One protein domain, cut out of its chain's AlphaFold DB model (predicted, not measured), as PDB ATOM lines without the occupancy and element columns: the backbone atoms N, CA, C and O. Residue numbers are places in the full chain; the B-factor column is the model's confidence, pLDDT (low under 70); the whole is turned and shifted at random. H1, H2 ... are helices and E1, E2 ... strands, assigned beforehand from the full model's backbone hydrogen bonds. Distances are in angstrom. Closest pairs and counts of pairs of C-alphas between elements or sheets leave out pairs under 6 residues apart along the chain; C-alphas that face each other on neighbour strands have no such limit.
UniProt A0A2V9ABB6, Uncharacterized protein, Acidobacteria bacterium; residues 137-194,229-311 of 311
ATOM      1  N   PRO A 137       7.677  -6.066 -23.031       75.56
ATOM      2  CA  PRO A 137       8.326  -7.331 -23.346       75.56
ATOM      3  C   PRO A 137       7.922  -7.834 -24.740       75.56
ATOM      4  O   PRO A 137       6.805  -7.596 -25.197       75.56
ATOM      5  N   ALA A 138       8.798  -8.618 -25.376       66.44
ATOM      6  CA  ALA A 138       8.586  -9.157 -26.725       66.44
ATOM      7  C   ALA A 138       7.303 -10.006 -26.878       66.44
ATOM      8  O   ALA A 138       6.777 -10.139 -27.976       66.44
ATOM      9  N   ALA A 139       6.749 -10.549 -25.790       65.38
ATOM     10  CA  ALA A 139       5.469 -11.264 -25.824       65.38
ATOM     11  C   ALA A 139       4.279 -10.380 -26.261       65.38
ATOM     12  O   ALA A 139       3.266 -10.899 -26.711       65.38
ATOM     13  N   ALA A 140       4.400  -9.049 -26.179       64.56
ATOM     14  CA  ALA A 140       3.358  -8.102 -26.584       64.56
ATOM     15  C   ALA A 140       3.215  -7.926 -28.114       64.56
ATOM     16  O   ALA A 140       2.416  -7.106 -28.559       64.56
ATOM     17  N   LEU A 141       3.995  -8.657 -28.918       67.25
ATOM     18  CA  LEU A 141       3.968  -8.604 -30.386       67.25
ATOM     19  C   LEU A 141       2.824  -9.422 -31.011       67.25
ATOM     20  O   LEU A 141       2.545  -9.270 -32.200       67.25
ATOM     21  N   GLU A 142       2.172 -10.296 -30.242       69.06
ATOM     22  CA  GLU A 142       1.089 -11.138 -30.751       69.06
ATOM     23  C   GLU A 142      -0.098 -10.260 -31.198       69.06
ATOM     24  O   GLU A 142      -0.615  -9.456 -30.428       69.06
ATOM     25  N   HIS A 143      -0.496 -10.374 -32.472       75.62
ATOM     26  CA  HIS A 143      -1.539  -9.561 -33.132       75.62
ATOM     27  C   HIS A 143      -1.255  -8.055 -33.288       75.62
ATOM     28  O   HIS A 143      -2.150  -7.297 -33.671       75.62
ATOM     29  N   ALA A 144      -0.025  -7.606 -33.041       82.50
ATOM     30  CA  ALA A 144       0.353  -6.215 -33.252       82.50
ATOM     31  C   ALA A 144       0.471  -5.894 -34.750       82.50
ATOM     32  O   ALA A 144       1.238  -6.537 -35.466       82.50
ATOM     33  N   VAL A 145      -0.239  -4.865 -35.218       85.31
ATOM     34  CA  VAL A 145      -0.134  -4.382 -36.609       85.31
ATOM     35  C   VAL A 145       0.578  -3.037 -36.701       85.31
ATOM     36  O   VAL A 145       1.210  -2.739 -37.714       85.31
ATOM     37  N   LEU A 146       0.536  -2.237 -35.632       84.00
ATOM     38  CA  LEU A 146       1.221  -0.955 -35.554       84.00
ATOM     39  C   LEU A 146       2.005  -0.845 -34.253       84.00
ATOM     40  O   LEU A 146       1.528  -1.168 -33.171       84.00
ATOM     41  N   ARG A 147       3.213  -0.300 -34.354       85.94
ATOM     42  CA  ARG A 147       4.029   0.063 -33.199       85.94
ATOM     43  C   ARG A 147       4.106   1.575 -33.092       85.94
ATOM     44  O   ARG A 147       4.483   2.238 -34.058       85.94
ATOM     45  N   SER A 148       3.817   2.118 -31.915       86.88
ATOM     46  CA  SER A 148       3.811   3.564 -31.693       86.88
ATOM     47  C   SER A 148       4.313   3.936 -30.302       86.88
ATOM     48  O   SER A 148       4.101   3.199 -29.346       86.88
ATOM     49  N   LEU A 149       4.973   5.090 -30.170       89.25
ATOM     50  CA  LEU A 149       5.237   5.680 -28.858       89.25
ATOM     51  C   LEU A 149       4.004   6.458 -28.430       89.25
ATOM     52  O   LEU A 149       3.615   7.415 -29.101       89.25
ATOM     53  N   LEU A 150       3.431   6.071 -27.302       91.06
ATOM     54  CA  LEU A 150       2.243   6.698 -26.759       91.06
ATOM     55  C   LEU A 150       2.542   7.392 -25.435       91.06
ATOM     56  O   LEU A 150       3.422   6.984 -24.677       91.06
ATOM     57  N   ARG A 151       1.773   8.441 -25.156       91.06
ATOM     58  CA  ARG A 151       1.776   9.187 -23.901       91.06
ATOM     59  C   ARG A 151       0.411   9.089 -23.238       91.06
ATOM     60  O   ARG A 151      -0.587   9.498 -23.831       91.06
ATOM     61  N   CYS A 152       0.381   8.631 -21.994       89.56
ATOM     62  CA  CYS A 152      -0.808   8.709 -21.155       89.56
ATOM     63  C   CYS A 152      -1.128  10.181 -20.866       89.56
ATOM     64  O   CYS A 152      -0.284  10.905 -20.340       89.56
ATOM     65  N   VAL A 153      -2.341  10.630 -21.186       84.75
ATOM     66  CA  VAL A 153      -2.756  12.025 -20.960       84.75
ATOM     67  C   VAL A 153      -2.865  12.351 -19.465       84.75
ATOM     68  O   VAL A 153      -2.594  13.479 -19.071       84.75
ATOM     69  N   ALA A 154      -3.196  11.368 -18.623       82.44
ATOM     70  CA  ALA A 154      -3.415  11.583 -17.193       82.44
ATOM     71  C   ALA A 154      -2.114  11.779 -16.392       82.44
ATOM     72  O   ALA A 154      -2.027  12.698 -15.584       82.44
ATOM     73  N   CYS A 155      -1.100  10.931 -16.598       86.12
ATOM     74  CA  CYS A 155       0.152  10.985 -15.825       86.12
ATOM     75  C   CYS A 155       1.397  11.336 -16.650       86.12
ATOM     76  O   CYS A 155       2.491  11.413 -16.099       86.12
ATOM     77  N   GLY A 156       1.269  11.491 -17.970       86.75
ATOM     78  CA  GLY A 156       2.395  11.778 -18.862       86.75
ATOM     79  C   GLY A 156       3.320  10.591 -19.148       86.75
ATOM     80  O   GLY A 156       4.290  10.763 -19.884       86.75
ATOM     81  N   ARG A 157       3.036   9.391 -18.616       90.25
ATOM     82  CA  ARG A 157       3.846   8.181 -18.847       90.25
ATOM     83  C   ARG A 157       4.003   7.903 -20.339       90.25
ATOM     84  O   ARG A 157       3.005   7.867 -21.059       90.25
ATOM     85  N   LEU A 158       5.242   7.668 -20.768       91.12
ATOM     86  CA  LEU A 158       5.578   7.286 -22.135       91.12
ATOM     87  C   LEU A 158       5.800   5.780 -22.234       91.12
ATOM     88  O   LEU A 158       6.498   5.187 -21.410       91.12
ATOM     89  N   GLU A 159       5.228   5.167 -23.261       91.62
ATOM     90  CA  GLU A 159       5.316   3.726 -23.472       91.62
ATOM     91  C   GLU A 159       5.338   3.398 -24.962       91.62
ATOM     92  O   GLU A 159       4.519   3.895 -25.740       91.62
ATOM     93  N   VAL A 160       6.280   2.547 -25.366       89.56
ATOM     94  CA  VAL A 160       6.243   1.921 -26.686       89.56
ATOM     95  C   VAL A 160       5.100   0.920 -26.668       89.56
ATOM     96  O   VAL A 160       5.097  -0.002 -25.870       89.56
ATOM     97  N   SER A 161       4.099   1.121 -27.508       88.94
ATOM     98  CA  SER A 161       2.900   0.293 -27.538       88.94
ATOM     99  C   SER A 161       2.804  -0.464 -28.853       88.94
ATOM    100  O   SER A 161       3.014   0.099 -29.931       88.94
ATOM    101  N   TYR A 162       2.457  -1.738 -28.726       89.19
ATOM    102  CA  TYR A 162       2.031  -2.613 -29.804       89.19
ATOM    103  C   TYR A 162       0.514  -2.552 -29.888       89.19
ATOM    104  O   TYR A 162      -0.170  -2.955 -28.950       89.19
ATOM    105  N   LEU A 163       0.020  -1.960 -30.968       88.81
ATOM    106  CA  LEU A 163      -1.394  -1.743 -31.217       88.81
ATOM    107  C   LEU A 163      -1.906  -2.849 -32.132       88.81
ATOM    108  O   LEU A 163      -1.310  -3.135 -33.178       88.81
ATOM    109  N   ASN A 164      -3.015  -3.464 -31.732       88.31
ATOM    110  CA  ASN A 164      -3.762  -4.367 -32.605       88.31
ATOM    111  C   ASN A 164      -4.470  -3.584 -33.728       88.31
ATOM    112  O   ASN A 164      -4.387  -2.357 -33.781       88.31
ATOM    113  N   GLU A 165      -5.149  -4.281 -34.638       85.31
ATOM    114  CA  GLU A 165      -5.872  -3.666 -35.765       85.31
ATOM    115  C   GLU A 165      -6.826  -2.548 -35.312       85.31
ATOM    116  O   GLU A 165      -6.711  -1.412 -35.767       85.31
ATOM    117  N   PHE A 166      -7.655  -2.815 -34.302       83.38
ATOM    118  CA  PHE A 166      -8.631  -1.852 -33.781       83.38
ATOM    119  C   PHE A 166      -7.985  -0.622 -33.128       83.38
ATOM    120  O   PHE A 166      -8.386   0.515 -33.370       83.38
ATOM    121  N   GLU A 167      -6.981  -0.836 -32.279       87.25
ATOM    122  CA  GLU A 167      -6.243   0.240 -31.613       87.25
ATOM    123  C   GLU A 167      -5.469   1.098 -32.623       87.25
ATOM    124  O   GLU A 167      -5.317   2.307 -32.430       87.25
ATOM    125  N   SER A 168      -4.983   0.478 -33.699       85.25
ATOM    126  CA  SER A 168      -4.263   1.157 -34.775       85.25
ATOM    127  C   SER A 168      -5.186   2.073 -35.563       85.25
ATOM    128  O   SER A 168      -4.807   3.217 -35.806       85.25
ATOM    129  N   ASP A 169      -6.398   1.619 -35.884       83.19
ATOM    130  CA  ASP A 169      -7.415   2.444 -36.543       83.19
ATOM    131  C   ASP A 169      -7.763   3.672 -35.696       83.19
ATOM    132  O   ASP A 169      -7.693   4.806 -36.184       83.19
ATOM    133  N   LEU A 170      -8.040   3.467 -34.398       83.38
ATOM    134  CA  LEU A 170      -8.295   4.562 -33.452       83.38
ATOM    135  C   LEU A 170      -7.132   5.560 -33.436       83.38
ATOM    136  O   LEU A 170      -7.328   6.769 -33.566       83.38
ATOM    137  N   PHE A 171      -5.904   5.063 -33.332       85.75
ATOM    138  CA  PHE A 171      -4.727   5.913 -33.226       85.75
ATOM    139  C   PHE A 171      -4.382   6.655 -34.530       85.75
ATOM    140  O   PHE A 171      -3.917   7.802 -34.494       85.75
ATOM    141  N   LEU A 172      -4.569   6.035 -35.693       82.94
ATOM    142  CA  LEU A 172      -4.276   6.669 -36.977       82.94
ATOM    143  C   LEU A 172      -5.322   7.738 -37.317       82.94
ATOM    144  O   LEU A 172      -4.920   8.857 -37.647       82.94
ATOM    145  N   ASN A 173      -6.615   7.445 -37.130       78.44
ATOM    146  CA  ASN A 173      -7.721   8.329 -37.525       78.44
ATOM    147  C   ASN A 173      -8.080   9.382 -36.470       78.44
ATOM    148  O   ASN A 173      -8.457  10.499 -36.817       78.44
ATOM    149  N   HIS A 174      -7.934   9.044 -35.187       78.19
ATOM    150  CA  HIS A 174      -8.335   9.898 -34.066       78.19
ATOM    151  C   HIS A 174      -7.186  10.206 -33.113       78.19
ATOM    152  O   HIS A 174      -7.433  10.596 -31.981       78.19
ATOM    153  N   HIS A 175      -5.939   9.938 -33.516       81.81
ATOM    154  CA  HIS A 175      -4.707  10.337 -32.813       81.81
ATOM    155  C   HIS A 175      -4.624   9.944 -31.327       81.81
ATOM    156  O   HIS A 175      -3.755  10.422 -30.584       81.81
ATOM    157  N   SER A 176      -5.481   9.010 -30.918       86.44
ATOM    158  CA  SER A 176      -5.712   8.630 -29.541       86.44
ATOM    159  C   SER A 176      -6.238   7.201 -29.452       86.44
ATOM    160  O   SER A 176      -6.857   6.681 -30.375       86.44
ATOM    161  N   VAL A 177      -5.958   6.543 -28.331       89.12
ATOM    162  CA  VAL A 177      -6.407   5.176 -28.065       89.12
ATOM    163  C   VAL A 177      -6.705   5.001 -26.568       89.12
ATOM    164  O   VAL A 177      -5.930   5.485 -25.732       89.12
ATOM    165  N   PRO A 178      -7.817   4.344 -26.187       87.56
ATOM    166  CA  PRO A 178      -8.089   3.984 -24.800       87.56
ATOM    167  C   PRO A 178      -7.209   2.804 -24.381       87.56
ATOM    168  O   PRO A 178      -7.311   1.730 -24.962       87.56
ATOM    169  N   ARG A 179      -6.365   2.966 -23.353       88.44
ATOM    170  CA  ARG A 179      -5.587   1.846 -22.779       88.44
ATOM    171  C   ARG A 179      -5.416   1.956 -21.271       88.44
ATOM    172  O   ARG A 179      -5.400   3.056 -20.702       88.44
ATOM    173  N   LEU A 180      -5.221   0.806 -20.628       89.12
ATOM    174  CA  LEU A 180      -4.839   0.721 -19.222       89.12
ATOM    175  C   LEU A 180      -3.421   1.272 -19.028       89.12
ATOM    176  O   LEU A 180      -2.464   0.801 -19.634       89.12
ATOM    177  N   CYS A 181      -3.271   2.256 -18.150       89.62
ATOM    178  CA  CYS A 181      -1.969   2.755 -17.746       89.62
ATOM    179  C   CYS A 181      -1.484   2.040 -16.492       89.62
ATOM    180  O   CYS A 181      -2.157   2.085 -15.471       89.62
ATOM    181  N   GLY A 182      -0.290   1.440 -16.536       87.81
ATOM    182  CA  GLY A 182       0.304   0.767 -15.375       87.81
ATOM    183  C   GLY A 182       0.599   1.706 -14.200       87.81
ATOM    184  O   GLY A 182       0.506   1.289 -13.053       87.81
ATOM    185  N   GLN A 183       0.886   2.987 -14.467       88.62
ATOM    186  CA  GLN A 183       1.150   3.984 -13.419       88.62
ATOM    187  C   GLN A 183      -0.133   4.589 -12.841       88.62
ATOM    188  O   GLN A 183      -0.254   4.702 -11.628       88.62
ATOM    189  N   CYS A 184      -1.111   4.943 -13.683       85.50
ATOM    190  CA  CYS A 184      -2.428   5.350 -13.176       85.50
ATOM    191  C   CYS A 184      -3.180   4.154 -12.574       85.50
ATOM    192  O   CYS A 184      -4.097   4.325 -11.782       85.50
ATOM    193  N   GLY A 185      -2.812   2.941 -12.990       86.06
ATOM    194  CA  GLY A 185      -3.492   1.681 -12.738       86.06
ATOM    195  C   GLY A 185      -4.913   1.642 -13.293       86.06
ATOM    196  O   GLY A 185      -5.772   0.993 -12.705       86.06
ATOM    197  N   GLY A 186      -5.179   2.371 -14.374       84.06
ATOM    198  CA  GLY A 186      -6.525   2.547 -14.885       84.06
ATOM    199  C   GLY A 186      -6.604   2.919 -16.354       84.06
ATOM    200  O   GLY A 186      -5.590   3.266 -16.956       84.06
ATOM    201  N   TRP A 187      -7.798   2.807 -16.937       86.69
ATOM    202  CA  TRP A 187      -8.036   3.179 -18.332       86.69
ATOM    203  C   TRP A 187      -7.897   4.685 -18.507       86.69
ATOM    204  O   TRP A 187      -8.451   5.460 -17.729       86.69
ATOM    205  N   THR A 188      -7.135   5.078 -19.521       85.69
ATOM    206  CA  THR A 188      -6.814   6.474 -19.828       85.69
ATOM    207  C   THR A 188      -6.746   6.676 -21.337       85.69
ATOM    208  O   THR A 188      -6.555   5.710 -22.082       85.69
ATOM    209  N   THR A 189      -6.846   7.927 -21.782       87.19
ATOM    210  CA  THR A 189      -6.507   8.304 -23.158       87.19
ATOM    211  C   THR A 189      -4.996   8.281 -23.344       87.19
ATOM    212  O   THR A 189      -4.255   8.905 -22.575       87.19
ATOM    213  N   TRP A 190      -4.539   7.617 -24.398       90.25
ATOM    214  CA  TRP A 190      -3.151   7.643 -24.835       90.25
ATOM    215  C   TRP A 190      -3.037   8.336 -26.185       90.25
ATOM    216  O   TRP A 190      -3.794   8.028 -27.092       90.25
ATOM    217  N   THR A 191      -2.097   9.270 -26.315       89.00
ATOM    218  CA  THR A 191      -1.925  10.124 -27.507       89.00
ATOM    219  C   THR A 191      -0.477  10.118 -27.981       89.00
ATOM    220  O   THR A 191       0.404   9.574 -27.309       89.00
ATOM    221  N   ARG A 192      -0.186  10.756 -29.122       85.88
ATOM    222  CA  ARG A 192       1.207  11.028 -29.504       85.88
ATOM    223  C   ARG A 192       1.877  11.954 -28.468       85.88
ATOM    224  O   ARG A 192       1.293  12.968 -28.088       85.88
ATOM    225  N   PRO A 193       3.114  11.659 -28.027       75.88
ATOM    226  CA  PRO A 193       3.852  12.502 -27.083       75.88
ATOM    227  C   PRO A 193       4.163  13.896 -27.628       75.88
ATOM    228  O   PRO A 193       4.273  14.857 -26.873       75.88
ATOM    229  N   TYR A 194       4.307  14.000 -28.943       63.62
ATOM    230  CA  TYR A 194       4.603  15.236 -29.645       63.62
ATOM    231  C   TYR A 194       3.442  15.468 -30.606       63.62
ATOM    232  O   TYR A 194       3.082  14.555 -31.356       63.62
ATOM    233  N   ARG A 229     -19.294  22.218 -30.664       51.91
ATOM    234  CA  ARG A 229     -18.725  20.923 -30.261       51.91
ATOM    235  C   ARG A 229     -17.235  21.068 -30.007       51.91
ATOM    236  O   ARG A 229     -16.458  21.269 -30.938       51.91
ATOM    237  N   LEU A 230     -16.817  20.859 -28.764       55.12
ATOM    238  CA  LEU A 230     -15.406  20.643 -28.475       55.12
ATOM    239  C   LEU A 230     -14.998  19.313 -29.122       55.12
ATOM    240  O   LEU A 230     -15.459  18.234 -28.732       55.12
ATOM    241  N   ARG A 231     -14.149  19.391 -30.152       54.44
ATOM    242  CA  ARG A 231     -13.390  18.232 -30.630       54.44
ATOM    243  C   ARG A 231     -12.415  17.868 -29.520       54.44
ATOM    244  O   ARG A 231     -11.384  18.511 -29.346       54.44
ATOM    245  N   THR A 232     -12.798  16.894 -28.713       61.44
ATOM    246  CA  THR A 232     -11.993  16.413 -27.599       61.44
ATOM    247  C   THR A 232     -11.874  14.913 -27.742       61.44
ATOM    248  O   THR A 232     -12.848  14.198 -27.541       61.44
ATOM    249  N   GLU A 233     -10.671  14.466 -28.089       68.38
ATOM    250  CA  GLU A 233     -10.270  13.064 -28.084       68.38
ATOM    251  C   GLU A 233     -10.008  12.651 -26.631       68.38
ATOM    252  O   GLU A 233      -8.931  12.873 -26.071       68.38
ATOM    253  N   THR A 234     -11.037  12.123 -25.970       75.31
ATOM    254  CA  THR A 234     -10.963  11.651 -24.579       75.31
ATOM    255  C   THR A 234     -11.590  10.271 -24.443       75.31
ATOM    256  O   THR A 234     -12.253   9.796 -25.357       75.31
ATOM    257  N   VAL A 235     -11.390   9.598 -23.315       84.00
ATOM    258  CA  VAL A 235     -12.033   8.306 -23.058       84.00
ATOM    259  C   VAL A 235     -13.341   8.488 -22.308       84.00
ATOM    260  O   VAL A 235     -13.440   9.286 -21.373       84.00
ATOM    261  N   GLY A 236     -14.339   7.716 -22.713       88.12
ATOM    262  CA  GLY A 236     -15.569   7.507 -21.973       88.12
ATOM    263  C   GLY A 236     -15.661   6.069 -21.477       88.12
ATOM    264  O   GLY A 236     -14.933   5.193 -21.936       88.12
ATOM    265  N   CYS A 237     -16.567   5.818 -20.541       89.81
ATOM    266  CA  CYS A 237     -16.908   4.467 -20.112       89.81
ATOM    267  C   CYS A 237     -18.412   4.297 -20.121       89.81
ATOM    268  O   CYS A 237     -19.123   5.079 -19.492       89.81
ATOM    269  N   ILE A 238     -18.871   3.276 -20.827       91.12
ATOM    270  CA  ILE A 238     -20.258   2.859 -20.897       91.12
ATOM    271  C   ILE A 238     -20.424   1.672 -19.958       91.12
ATOM    272  O   ILE A 238     -19.760   0.647 -20.109       91.12
ATOM    273  N   ARG A 239     -21.331   1.781 -18.991       86.44
ATOM    274  CA  ARG A 239     -21.717   0.631 -18.173       86.44
ATOM    275  C   ARG A 239     -22.686  -0.230 -18.962       86.44
ATOM    276  O   ARG A 239     -23.766   0.224 -19.332       86.44
ATOM    277  N   ASN A 240     -22.313  -1.481 -19.198       72.62
ATOM    278  CA  ASN A 240     -23.207  -2.477 -19.761       72.62
ATOM    279  C   ASN A 240     -23.453  -3.585 -18.729       72.62
ATOM    280  O   ASN A 240     -22.516  -4.215 -18.243       72.62
ATOM    281  N   VAL A 241     -24.724  -3.844 -18.410       64.81
ATOM    282  CA  VAL A 241     -25.125  -4.892 -17.454       64.81
ATOM    283  C   VAL A 241     -24.739  -6.290 -17.958       64.81
ATOM    284  O   VAL A 241     -24.426  -7.165 -17.160       64.81
ATOM    285  N   SER A 242     -24.717  -6.496 -19.278       63.53
ATOM    286  CA  SER A 242     -24.443  -7.793 -19.906       63.53
ATOM    287  C   SER A 242     -22.964  -8.022 -20.232       63.53
ATOM    288  O   SER A 242     -22.522  -9.165 -20.245       63.53
ATOM    289  N   HIS A 243     -22.197  -6.956 -20.489       58.78
ATOM    290  CA  HIS A 243     -20.815  -7.049 -20.995       58.78
ATOM    291  C   HIS A 243     -19.767  -6.375 -20.091       58.78
ATOM    292  O   HIS A 243     -18.581  -6.381 -20.412       58.78
ATOM    293  N   GLY A 244     -20.178  -5.805 -18.956       73.44
ATOM    294  CA  GLY A 244     -19.300  -5.032 -18.082       73.44
ATOM    295  C   GLY A 244     -19.054  -3.608 -18.589       73.44
ATOM    296  O   GLY A 244     -19.820  -3.058 -19.380       73.44
ATOM    297  N   ASN A 245     -17.999  -2.974 -18.082       82.25
ATOM    298  CA  ASN A 245     -17.625  -1.616 -18.475       82.25
ATOM    299  C   ASN A 245     -16.958  -1.628 -19.858       82.25
ATOM    300  O   ASN A 245     -15.895  -2.229 -20.006       82.25
ATOM    301  N   ASP A 246     -17.542  -0.928 -20.829       87.19
ATOM    302  CA  ASP A 246     -16.941  -0.691 -22.143       87.19
ATOM    303  C   ASP A 246     -16.257   0.679 -22.178       87.19
ATOM    304  O   ASP A 246     -16.902   1.711 -21.983       87.19
ATOM    305  N   VAL A 247     -14.948   0.703 -22.421       86.38
ATOM    306  CA  VAL A 247     -14.177   1.946 -22.507       86.38
ATOM    307  C   VAL A 247     -14.065   2.354 -23.965       86.38
ATOM    308  O   VAL A 247     -13.457   1.662 -24.775       86.38
ATOM    309  N   VAL A 248     -14.611   3.523 -24.278       88.00
ATOM    310  CA  VAL A 248     -14.784   4.006 -25.648       88.00
ATOM    311  C   VAL A 248     -14.005   5.287 -25.886       88.00
ATOM    312  O   VAL A 248     -13.767   6.069 -24.960       88.00
ATOM    313  N   LEU A 249     -13.633   5.530 -27.141       85.19
ATOM    314  CA  LEU A 249     -13.045   6.805 -27.526       85.19
ATOM    315  C   LEU A 249     -14.156   7.802 -27.849       85.19
ATOM    316  O   LEU A 249     -14.972   7.576 -28.736       85.19
ATOM    317  N   VAL A 250     -14.175   8.922 -27.144       87.50
ATOM    318  CA  VAL A 250     -15.068  10.046 -27.402       87.50
ATOM    319  C   VAL A 250     -14.408  10.943 -28.441       87.50
ATOM    320  O   VAL A 250     -13.308  11.437 -28.213       87.50
ATOM    321  N   SER A 251     -15.071  11.134 -29.582       82.88
ATOM    322  CA  SER A 251     -14.550  11.907 -30.719       82.88
ATOM    323  C   SER A 251     -15.043  13.359 -30.727       82.88
ATOM    324  O   SER A 251     -14.387  14.247 -31.273       82.88
ATOM    325  N   SER A 252     -16.199  13.638 -30.115       82.69
ATOM    326  CA  SER A 252     -16.687  15.010 -29.928       82.69
ATOM    327  C   SER A 252     -17.683  15.113 -28.781       82.69
ATOM    328  O   SER A 252     -18.550  14.244 -28.650       82.69
ATOM    329  N   LEU A 253     -17.629  16.222 -28.044       83.19
ATOM    330  CA  LEU A 253     -18.546  16.536 -26.950       83.19
ATOM    331  C   LEU A 253     -19.300  17.836 -27.221       83.19
ATOM    332  O   LEU A 253     -18.719  18.839 -27.634       83.19
ATOM    333  N   ALA A 254     -20.604  17.809 -26.973       82.94
ATOM    334  CA  ALA A 254     -21.504  18.948 -27.065       82.94
ATOM    335  C   ALA A 254     -22.462  18.934 -25.871       82.94
ATOM    336  O   ALA A 254     -22.690  17.888 -25.271       82.94
ATOM    337  N   ARG A 255     -23.104  20.066 -25.577       81.00
ATOM    338  CA  ARG A 255     -24.134  20.132 -24.525       81.00
ATOM    339  C   ARG A 255     -25.290  19.151 -24.760       81.00
ATOM    340  O   ARG A 255     -25.787  18.554 -23.819       81.00
ATOM    341  N   GLU A 256     -25.680  18.981 -26.021       82.75
ATOM    342  CA  GLU A 256     -26.822  18.149 -26.424       82.75
ATOM    343  C   GLU A 256     -26.467  16.664 -26.582       82.75
ATOM    344  O   GLU A 256     -27.349  15.815 -26.698       82.75
ATOM    345  N   GLY A 257     -25.178  16.319 -26.632       88.38
ATOM    346  CA  GLY A 257     -24.792  14.941 -26.890       88.38
ATOM    347  C   GLY A 257     -23.316  14.720 -27.168       88.38
ATOM    348  O   GLY A 257     -22.490  15.631 -27.167       88.38
ATOM    349  N   VAL A 258     -23.005  13.465 -27.455       91.69
ATOM    350  CA  VAL A 258     -21.654  12.944 -27.616       91.69
ATOM    351  C   VAL A 258     -21.570  12.070 -28.863       91.69
ATOM    352  O   VAL A 258     -22.513  11.351 -29.192       91.69
ATOM    353  N   ASN A 259     -20.427  12.121 -29.547       90.88
ATOM    354  CA  ASN A 259     -20.050  11.087 -30.504       90.88
ATOM    355  C   ASN A 259     -18.911  10.252 -29.915       90.88
ATOM    356  O   ASN A 259     -17.967  10.806 -29.344       90.88
ATOM    357  N   PHE A 260     -19.006   8.934 -30.048       90.38
ATOM    358  CA  PHE A 260     -17.988   8.008 -29.566       90.38
ATOM    359  C   PHE A 260     -17.829   6.818 -30.508       90.38
ATOM    360  O   PHE A 260     -18.720   6.507 -31.295       90.38
ATOM    361  N   LEU A 261     -16.689   6.148 -30.410       88.00
ATOM    362  CA  LEU A 261     -16.312   4.994 -31.215       88.00
ATOM    363  C   LEU A 261     -16.240   3.767 -30.320       88.00
ATOM    364  O   LEU A 261     -15.582   3.796 -29.277       88.00
ATOM    365  N   SER A 262     -16.906   2.695 -30.738       85.88
ATOM    366  CA  SER A 262     -16.850   1.403 -30.060       85.88
ATOM    367  C   SER A 262     -16.826   0.263 -31.078       85.88
ATOM    368  O   SER A 262     -17.350   0.382 -32.191       85.88
ATOM    369  N   SER A 263     -16.206  -0.847 -30.684       81.94
ATOM    370  CA  SER A 263     -16.314  -2.139 -31.366       81.94
ATOM    371  C   SER A 263     -17.596  -2.887 -30.978       81.94
ATOM    372  O   SER A 263     -18.041  -3.768 -31.715       81.94
ATOM    373  N   ASN A 264     -18.215  -2.529 -29.849       85.81
ATOM    374  CA  ASN A 264     -19.467  -3.117 -29.398       85.81
ATOM    375  C   ASN A 264     -20.666  -2.552 -30.163       85.81
ATOM    376  O   ASN A 264     -20.649  -1.440 -30.703       85.81
ATOM    377  N   GLN A 265     -21.732  -3.350 -30.206       87.38
ATOM    378  CA  GLN A 265     -22.972  -2.985 -30.877       87.38
ATOM    379  C   GLN A 265     -24.001  -2.450 -29.890       87.38
ATOM    380  O   GLN A 265     -24.380  -3.139 -28.943       87.38
ATOM    381  N   TYR A 266     -24.479  -1.234 -30.152       89.56
ATOM    382  CA  TYR A 266     -25.548  -0.606 -29.385       89.56
ATOM    383  C   TYR A 266     -26.765  -0.362 -30.281       89.56
ATOM    384  O   TYR A 266     -26.619   0.274 -31.329       89.56
ATOM    385  N   PRO A 267     -27.962  -0.849 -29.907       89.12
ATOM    386  CA  PRO A 267     -29.159  -0.612 -30.697       89.12
ATOM    387  C   PRO A 267     -29.560   0.865 -30.662       89.12
ATOM    388  O   PRO A 267     -29.431   1.544 -29.641       89.12
ATOM    389  N   GLU A 268     -30.077   1.360 -31.784       92.38
ATOM    390  CA  GLU A 268     -30.640   2.706 -31.856       92.38
ATOM    391  C   GLU A 268     -31.841   2.838 -30.907       92.38
ATOM    392  O   GLU A 268     -32.636   1.912 -30.749       92.38
ATOM    393  N   GLY A 269     -31.941   3.973 -30.219       90.75
ATOM    394  CA  GLY A 269     -32.941   4.228 -29.182       90.75
ATOM    395  C   GLY A 269     -32.587   3.680 -27.795       90.75
ATOM    396  O   GLY A 269     -33.252   4.049 -26.824       90.75
ATOM    397  N   ALA A 270     -31.540   2.859 -27.662       90.44
ATOM    398  CA  ALA A 270     -31.122   2.328 -26.368       90.44
ATOM    399  C   ALA A 270     -30.619   3.433 -25.431       90.44
ATOM    400  O   ALA A 270     -29.877   4.323 -25.850       90.44
ATOM    401  N   SER A 271     -30.989   3.342 -24.153       91.69
ATOM    402  CA  SER A 271     -30.430   4.180 -23.091       91.69
ATOM    403  C   SER A 271     -29.248   3.463 -22.442       91.69
ATOM    404  O   SER A 271     -29.380   2.314 -22.022       91.69
ATOM    405  N   ILE A 272     -28.111   4.143 -22.343       91.94
ATOM    406  CA  ILE A 272     -26.883   3.634 -21.729       91.94
ATOM    407  C   ILE A 272     -26.364   4.633 -20.692       91.94
ATOM    408  O   ILE A 272     -26.543   5.841 -20.838       91.94
ATOM    409  N   GLU A 273     -25.712   4.144 -19.643       92.56
ATOM    410  CA  GLU A 273     -25.022   5.003 -18.679       92.56
ATOM    411  C   GLU A 273     -23.580   5.222 -19.126       92.56
ATOM    412  O   GLU A 273     -22.824   4.259 -19.276       92.56
ATOM    413  N   MET A 274     -23.185   6.480 -19.313       91.94
ATOM    414  CA  MET A 274     -21.862   6.842 -19.810       91.94
ATOM    415  C   MET A 274     -21.181   7.880 -18.916       91.94
ATOM    416  O   MET A 274     -21.789   8.881 -18.543       91.94
ATOM    417  N   ALA A 275     -19.903   7.666 -18.600       90.25
ATOM    418  CA  ALA A 275     -19.051   8.629 -17.906       90.25
ATOM    419  C   ALA A 275     -18.005   9.226 -18.848       90.25
ATOM    420  O   ALA A 275     -17.333   8.478 -19.561       90.25
ATOM    421  N   ILE A 276     -17.852  10.556 -18.838       86.88
ATOM    422  CA  ILE A 276     -16.878  11.289 -19.661       86.88
ATOM    423  C   ILE A 276     -16.384  12.543 -18.914       86.88
ATOM    424  O   ILE A 276     -17.220  13.334 -18.477       86.88
ATOM    425  N   PRO A 277     -15.063  12.789 -18.816       82.50
ATOM    426  CA  PRO A 277     -13.987  11.842 -19.102       82.50
ATOM    427  C   PRO A 277     -13.996  10.695 -18.085       82.50
ATOM    428  O   PRO A 277     -14.301  10.895 -16.912       82.50
ATOM    429  N   TYR A 278     -13.642   9.491 -18.526       82.62
ATOM    430  CA  TYR A 278     -13.543   8.335 -17.641       82.62
ATOM    431  C   TYR A 278     -12.131   8.161 -17.072       82.62
ATOM    432  O   TYR A 278     -11.139   8.236 -17.791       82.62
ATOM    433  N   THR A 279     -12.042   7.864 -15.776       74.12
ATOM    434  CA  THR A 279     -10.810   7.456 -15.089       74.12
ATOM    435  C   THR A 279     -11.117   6.289 -14.159       74.12
ATOM    436  O   THR A 279     -11.769   6.468 -13.134       74.12
ATOM    437  N   SER A 280     -10.625   5.083 -14.442       69.94
ATOM    438  CA  SER A 280     -11.077   3.865 -13.738       69.94
ATOM    439  C   SER A 280     -10.680   3.740 -12.253       69.94
ATOM    440  O   SER A 280     -10.947   2.710 -11.640       69.94
ATOM    441  N   LYS A 281     -10.017   4.750 -11.676       68.50
ATOM    442  CA  LYS A 281      -9.607   4.818 -10.260       68.50
ATOM    443  C   LYS A 281      -9.956   6.139  -9.571       68.50
ATOM    444  O   LYS A 281      -9.485   6.401  -8.470       68.50
ATOM    445  N   ALA A 282     -10.780   6.957 -10.212       69.94
ATOM    446  CA  ALA A 282     -11.369   8.137  -9.601       69.94
ATOM    447  C   ALA A 282     -12.895   7.976  -9.571       69.94
ATOM    448  O   ALA A 282     -13.443   7.168 -10.329       69.94
ATOM    449  N   PRO A 283     -13.608   8.729  -8.720       77.00
ATOM    450  CA  PRO A 283     -15.050   8.850  -8.849       77.00
ATOM    451  C   PRO A 283     -15.410   9.360 -10.250       77.00
ATOM    452  O   PRO A 283     -14.887  10.377 -10.695       77.00
ATOM    453  N   ASN A 284     -16.289   8.638 -10.947       83.94
ATOM    454  CA  ASN A 284     -16.783   9.016 -12.269       83.94
ATOM    455  C   ASN A 284     -18.268   9.338 -12.169       83.94
ATOM    456  O   ASN A 284     -19.023   8.588 -11.543       83.94
ATOM    457  N   ILE A 285     -18.678  10.424 -12.812       87.31
ATOM    458  CA  ILE A 285     -20.082  10.800 -12.932       87.31
ATOM    459  C   ILE A 285     -20.626  10.117 -14.183       87.31
ATOM    460  O   ILE A 285     -20.115  10.343 -15.279       87.31
ATOM    461  N   PHE A 286     -21.634   9.266 -14.001       90.44
ATOM    462  CA  PHE A 286     -22.337   8.604 -15.094       90.44
ATOM    463  C   PHE A 286     -23.614   9.373 -15.407       90.44
ATOM    464  O   PHE A 286     -24.416   9.651 -14.517       90.44
ATOM    465  N   SER A 287     -23.789   9.706 -16.679       90.94
ATOM    466  CA  SER A 287     -24.992  10.329 -17.216       90.94
ATOM    467  C   SER A 287     -25.705   9.340 -18.125       90.94
ATOM    468  O   SER A 287     -25.066   8.591 -18.868       90.94
ATOM    469  N   LEU A 288     -27.033   9.341 -18.080       92.44
ATOM    470  CA  LEU A 288     -27.830   8.538 -18.993       92.44
ATOM    471  C   LEU A 288     -27.818   9.204 -20.375       92.44
ATOM    472  O   LEU A 288     -28.094  10.396 -20.505       92.44
ATOM    473  N   VAL A 289     -27.484   8.445 -21.413       93.56
ATOM    474  CA  VAL A 289     -27.490   8.913 -22.801       93.56
ATOM    475  C   VAL A 289     -28.280   7.946 -23.672       93.56
ATOM    476  O   VAL A 289     -28.270   6.740 -23.441       93.56
ATOM    477  N   ARG A 290     -28.975   8.464 -24.683       94.50
ATOM    478  CA  ARG A 290     -29.720   7.662 -25.660       94.50
ATOM    479  C   ARG A 290     -28.963   7.585 -26.974       94.50
ATOM    480  O   ARG A 290     -28.572   8.621 -27.506       94.50
ATOM    481  N   ILE A 291     -28.804   6.383 -27.522       94.50
ATOM    482  CA  ILE A 291     -28.244   6.177 -28.861       94.50
ATOM    483  C   ILE A 291     -29.221   6.729 -29.901       94.50
ATOM    484  O   ILE A 291     -30.357   6.277 -30.001       94.50
ATOM    485  N   MET A 292     -28.767   7.703 -30.681       94.25
ATOM    486  CA  MET A 292     -29.543   8.384 -31.724       94.25
ATOM    487  C   MET A 292     -29.237   7.864 -33.129       94.25
ATOM    488  O   MET A 292     -29.894   8.261 -34.081       94.25
ATOM    489  N   GLY A 293     -28.180   7.071 -33.279       91.56
ATOM    490  CA  GLY A 293     -27.784   6.503 -34.557       91.56
ATOM    491  C   GLY A 293     -26.335   6.038 -34.547       91.56
ATOM    492  O   GLY A 293     -25.540   6.427 -33.685       91.56
ATOM    493  N   ALA A 294     -25.998   5.217 -35.532       91.94
ATOM    494  CA  ALA A 294     -24.684   4.618 -35.693       91.94
ATOM    495  C   ALA A 294     -24.222   4.744 -37.149       91.94
ATOM    496  O   ALA A 294     -25.001   4.530 -38.077       91.94
ATOM    497  N   ARG A 295     -22.947   5.074 -37.362       87.88
ATOM    498  CA  ARG A 295     -22.297   5.017 -38.674       87.88
ATOM    499  C   ARG A 295     -21.100   4.080 -38.603       87.88
ATOM    500  O   ARG A 295     -20.222   4.261 -37.766       87.88
ATOM    501  N   LYS A 296     -21.060   3.075 -39.476       81.44
ATOM    502  CA  LYS A 296     -19.863   2.244 -39.639       81.44
ATOM    503  C   LYS A 296     -18.808   3.042 -40.386       81.44
ATOM    504  O   LYS A 296     -19.110   3.638 -41.423       81.44
ATOM    505  N   GLU A 297     -17.594   3.064 -39.857       69.00
ATOM    506  CA  GLU A 297     -16.483   3.685 -40.559       69.00
ATOM    507  C   GLU A 297     -16.060   2.808 -41.746       69.00
ATOM    508  O   GLU A 297     -16.120   1.582 -41.692       69.00
ATOM    509  N   LYS A 298     -15.702   3.430 -42.877       56.91
ATOM    510  CA  LYS A 298     -15.424   2.699 -44.128       56.91
ATOM    511  C   LYS A 298     -14.078   1.966 -44.119       56.91
ATOM    512  O   LYS A 298     -13.879   1.096 -44.960       56.91
ATOM    513  N   GLN A 299     -13.162   2.354 -43.231       50.66
ATOM    514  CA  GLN A 299     -11.770   1.889 -43.223       50.66
ATOM    515  C   GLN A 299     -11.302   1.286 -41.897       50.66
ATOM    516  O   GLN A 299     -10.220   0.718 -41.884       50.66
ATOM    517  N   GLY A 300     -12.103   1.352 -40.832       55.53
ATOM    518  CA  GLY A 300     -11.775   0.724 -39.557       55.53
ATOM    519  C   GLY A 300     -12.961  -0.068 -39.041       55.53
ATOM    520  O   GLY A 300     -14.109   0.321 -39.257       55.53
ATOM    521  N   GLY A 301     -12.711  -1.190 -38.370       72.31
ATOM    522  CA  GLY A 301     -13.748  -2.097 -37.846       72.31
ATOM    523  C   GLY A 301     -14.637  -1.503 -36.738       72.31
ATOM    524  O   GLY A 301     -15.275  -2.245 -35.994       72.31
ATOM    525  N   LEU A 302     -14.663  -0.178 -36.597       81.06
ATOM    526  CA  LEU A 302     -15.296   0.574 -35.527       81.06
ATOM    527  C   LEU A 302     -16.600   1.202 -36.007       81.06
ATOM    528  O   LEU A 302     -16.764   1.614 -37.160       81.06
ATOM    529  N   THR A 303     -17.548   1.281 -35.081       87.00
ATOM    530  CA  THR A 303     -18.811   1.973 -35.309       87.00
ATOM    531  C   THR A 303     -18.805   3.262 -34.509       87.00
ATOM    532  O   THR A 303     -18.583   3.256 -33.298       87.00
ATOM    533  N   GLU A 304     -19.047   4.376 -35.191       90.00
ATOM    534  CA  GLU A 304     -19.238   5.655 -34.535       90.00
ATOM    535  C   GLU A 304     -20.706   5.841 -34.186       90.00
ATOM    536  O   GLU A 304     -21.586   5.846 -35.051       90.00
ATOM    537  N   TYR A 305     -20.963   6.040 -32.906       92.81
ATOM    538  CA  TYR A 305     -22.283   6.270 -32.360       92.81
ATOM    539  C   TYR A 305     -22.480   7.745 -32.071       92.81
ATOM    540  O   TYR A 305     -21.584   8.432 -31.581       92.81
ATOM    541  N   ARG A 306     -23.697   8.216 -32.334       93.50
ATOM    542  CA  ARG A 306     -24.196   9.496 -31.846       93.50
ATOM    543  C   ARG A 306     -25.139   9.216 -30.691       93.50
ATOM    544  O   ARG A 306     -26.105   8.477 -30.869       93.50
ATOM    545  N   ALA A 307     -24.905   9.838 -29.545       93.44
ATOM    546  CA  ALA A 307     -25.792   9.757 -28.396       93.44
ATOM    547  C   ALA A 307     -26.193  11.148 -27.896       93.44
ATOM    548  O   ALA A 307     -25.429  12.102 -28.026       93.44
ATOM    549  N   ALA A 308     -27.398  11.259 -27.343       93.50
ATOM    550  CA  ALA A 308     -27.921  12.480 -26.736       93.50
ATOM    551  C   ALA A 308     -28.055  12.301 -25.223       93.50
ATOM    552  O   ALA A 308     -28.455  11.225 -24.773       93.50
ATOM    553  N   TYR A 309     -27.731  13.332 -24.443       90.56
ATOM    554  CA  TYR A 309     -27.922  13.288 -22.992       90.56
ATOM    555  C   TYR A 309     -29.415  13.246 -22.657       90.56
ATOM    556  O   TYR A 309     -30.204  14.012 -23.205       90.56
ATOM    557  N   LEU A 310     -29.796  12.335 -21.764       86.62
ATOM    558  CA  LEU A 310     -31.117  12.322 -21.153       86.62
ATOM    559  C   LEU A 310     -31.008  13.136 -19.861       86.62
ATOM    560  O   LEU A 310     -30.370  12.694 -18.905       86.62
ATOM    561  N   LEU A 311     -31.541  14.358 -19.903       69.94
ATOM    562  CA  LEU A 311     -31.652  15.264 -18.756       69.94
ATOM    563  C   LEU A 311     -32.841  14.883 -17.870       69.94
ATOM    564  O   LEU A 311     -33.881  14.472 -18.437       69.94
TER     565      LEU A 311
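This is residues 137 to 194 and 229 to 311 of the 311 residues of an uncharacterized protein of Acidobacteria bacterium (UniProt A0A2V9ABB6). Two lobes stand side by side: a closed barrel of six strands, E5 to E10, and a curled sheet of four strands, E2 E1 E4 E3, with H2 packed on one face. E3 and E4 of the sheet pack on E5 and E6 of the barrel, and the short H1 lies at the far end. The 141 printed residues include two named helices and ten named strands, in the order H1 E1 E2 H2 E3 E4 E5 E6 E7 E8 E9 E10; both sheets are antiparallel and the class is mostly strand. The whole is compact, with a radius of gyration of the C-alphas of 14.8 A and spans of 45 by 35 by 31 A.

Round the barrel run E5 (residues 234 to 240), E6 (244 to 254), E7 (257 to 262), E10 (303 to 309), E9 (286 to 296) and E8 (271 to 275), and back to E5. E5 E6 E7 and E8 E9 E10 are meanders, each strand the antiparallel neighbour of the one before. E5 E6 E7 E8 and E7 E8 E9 E10 are Greek keys, four strands of which three form a meander and the first is the antiparallel neighbour of the fourth. N 236 and O 248 of the hairpin E5 and E6 are within hydrogen-bond range at 2.8 A, as are N 258 and O 307 of the neighbour strands E7 and E10 at 2.8 A, and N 239 and O 273 of the neighbour strands E5 and E8 at 2.9 A. E6 bends by 83 degrees at residue 251 and E9 by 71 degrees at residue 292. The second sheet, strongly twisted, has E2 (158 to 163) and E3 (176 to 181) as edge strands, with E1 (146 to 152) and E4 (186 to 191) inner. N 148 and O 161 of the hairpin E1 and E2 are 2.9 A apart, N 151 and O 191 of E1 and E4 2.8 A, and N 179 and O 188 of the hairpin E3 and E4 3.0 A. The closest C-alphas of E4 and E5 are those of Thr 189 and Val 235, 5.5 A; of E3 and E6, Pro 178 and Leu 249, 6.3 A. H2 (165 to 174) is on one face of this sheet, making two layers, helix and sheet; its C-alpha Phe 171 is 5.5 A from that of Val 177 in E3, their closest pair. H2 is also on the barrel, outside it. H1 (138 to 141) only grazes the second sheet. In H2 every O i to N i+4 pair is within hydrogen-bond range; H1 is too short for one.

E6 measures 25.7 A from first to last C-alpha, E9 25.5 A, E5 19.3 A, E10 19.0 A, E1 17.5 A and H2 13.9 A. H1 begins with C-alpha 138 at (8.586, -9.157, -26.725), E5 with C-alpha 234 at (-10.963, 11.651, -24.579), and E10 ends with C-alpha 309 at (-27.922, 13.288, -22.992).

The C-alphas of Ala 138 and Leu 311, the two farthest apart, are 47.7 A apart. Residues 195 to 228 are not printed, and C-alphas 194 and 229 are 24.0 A apart across the cut. Of the links printed whole, none is long. The mean pLDDT of the printed part is 82.9; 22 residues are under 70, among them 138 to 142, 229 to 233 and 297 to 300.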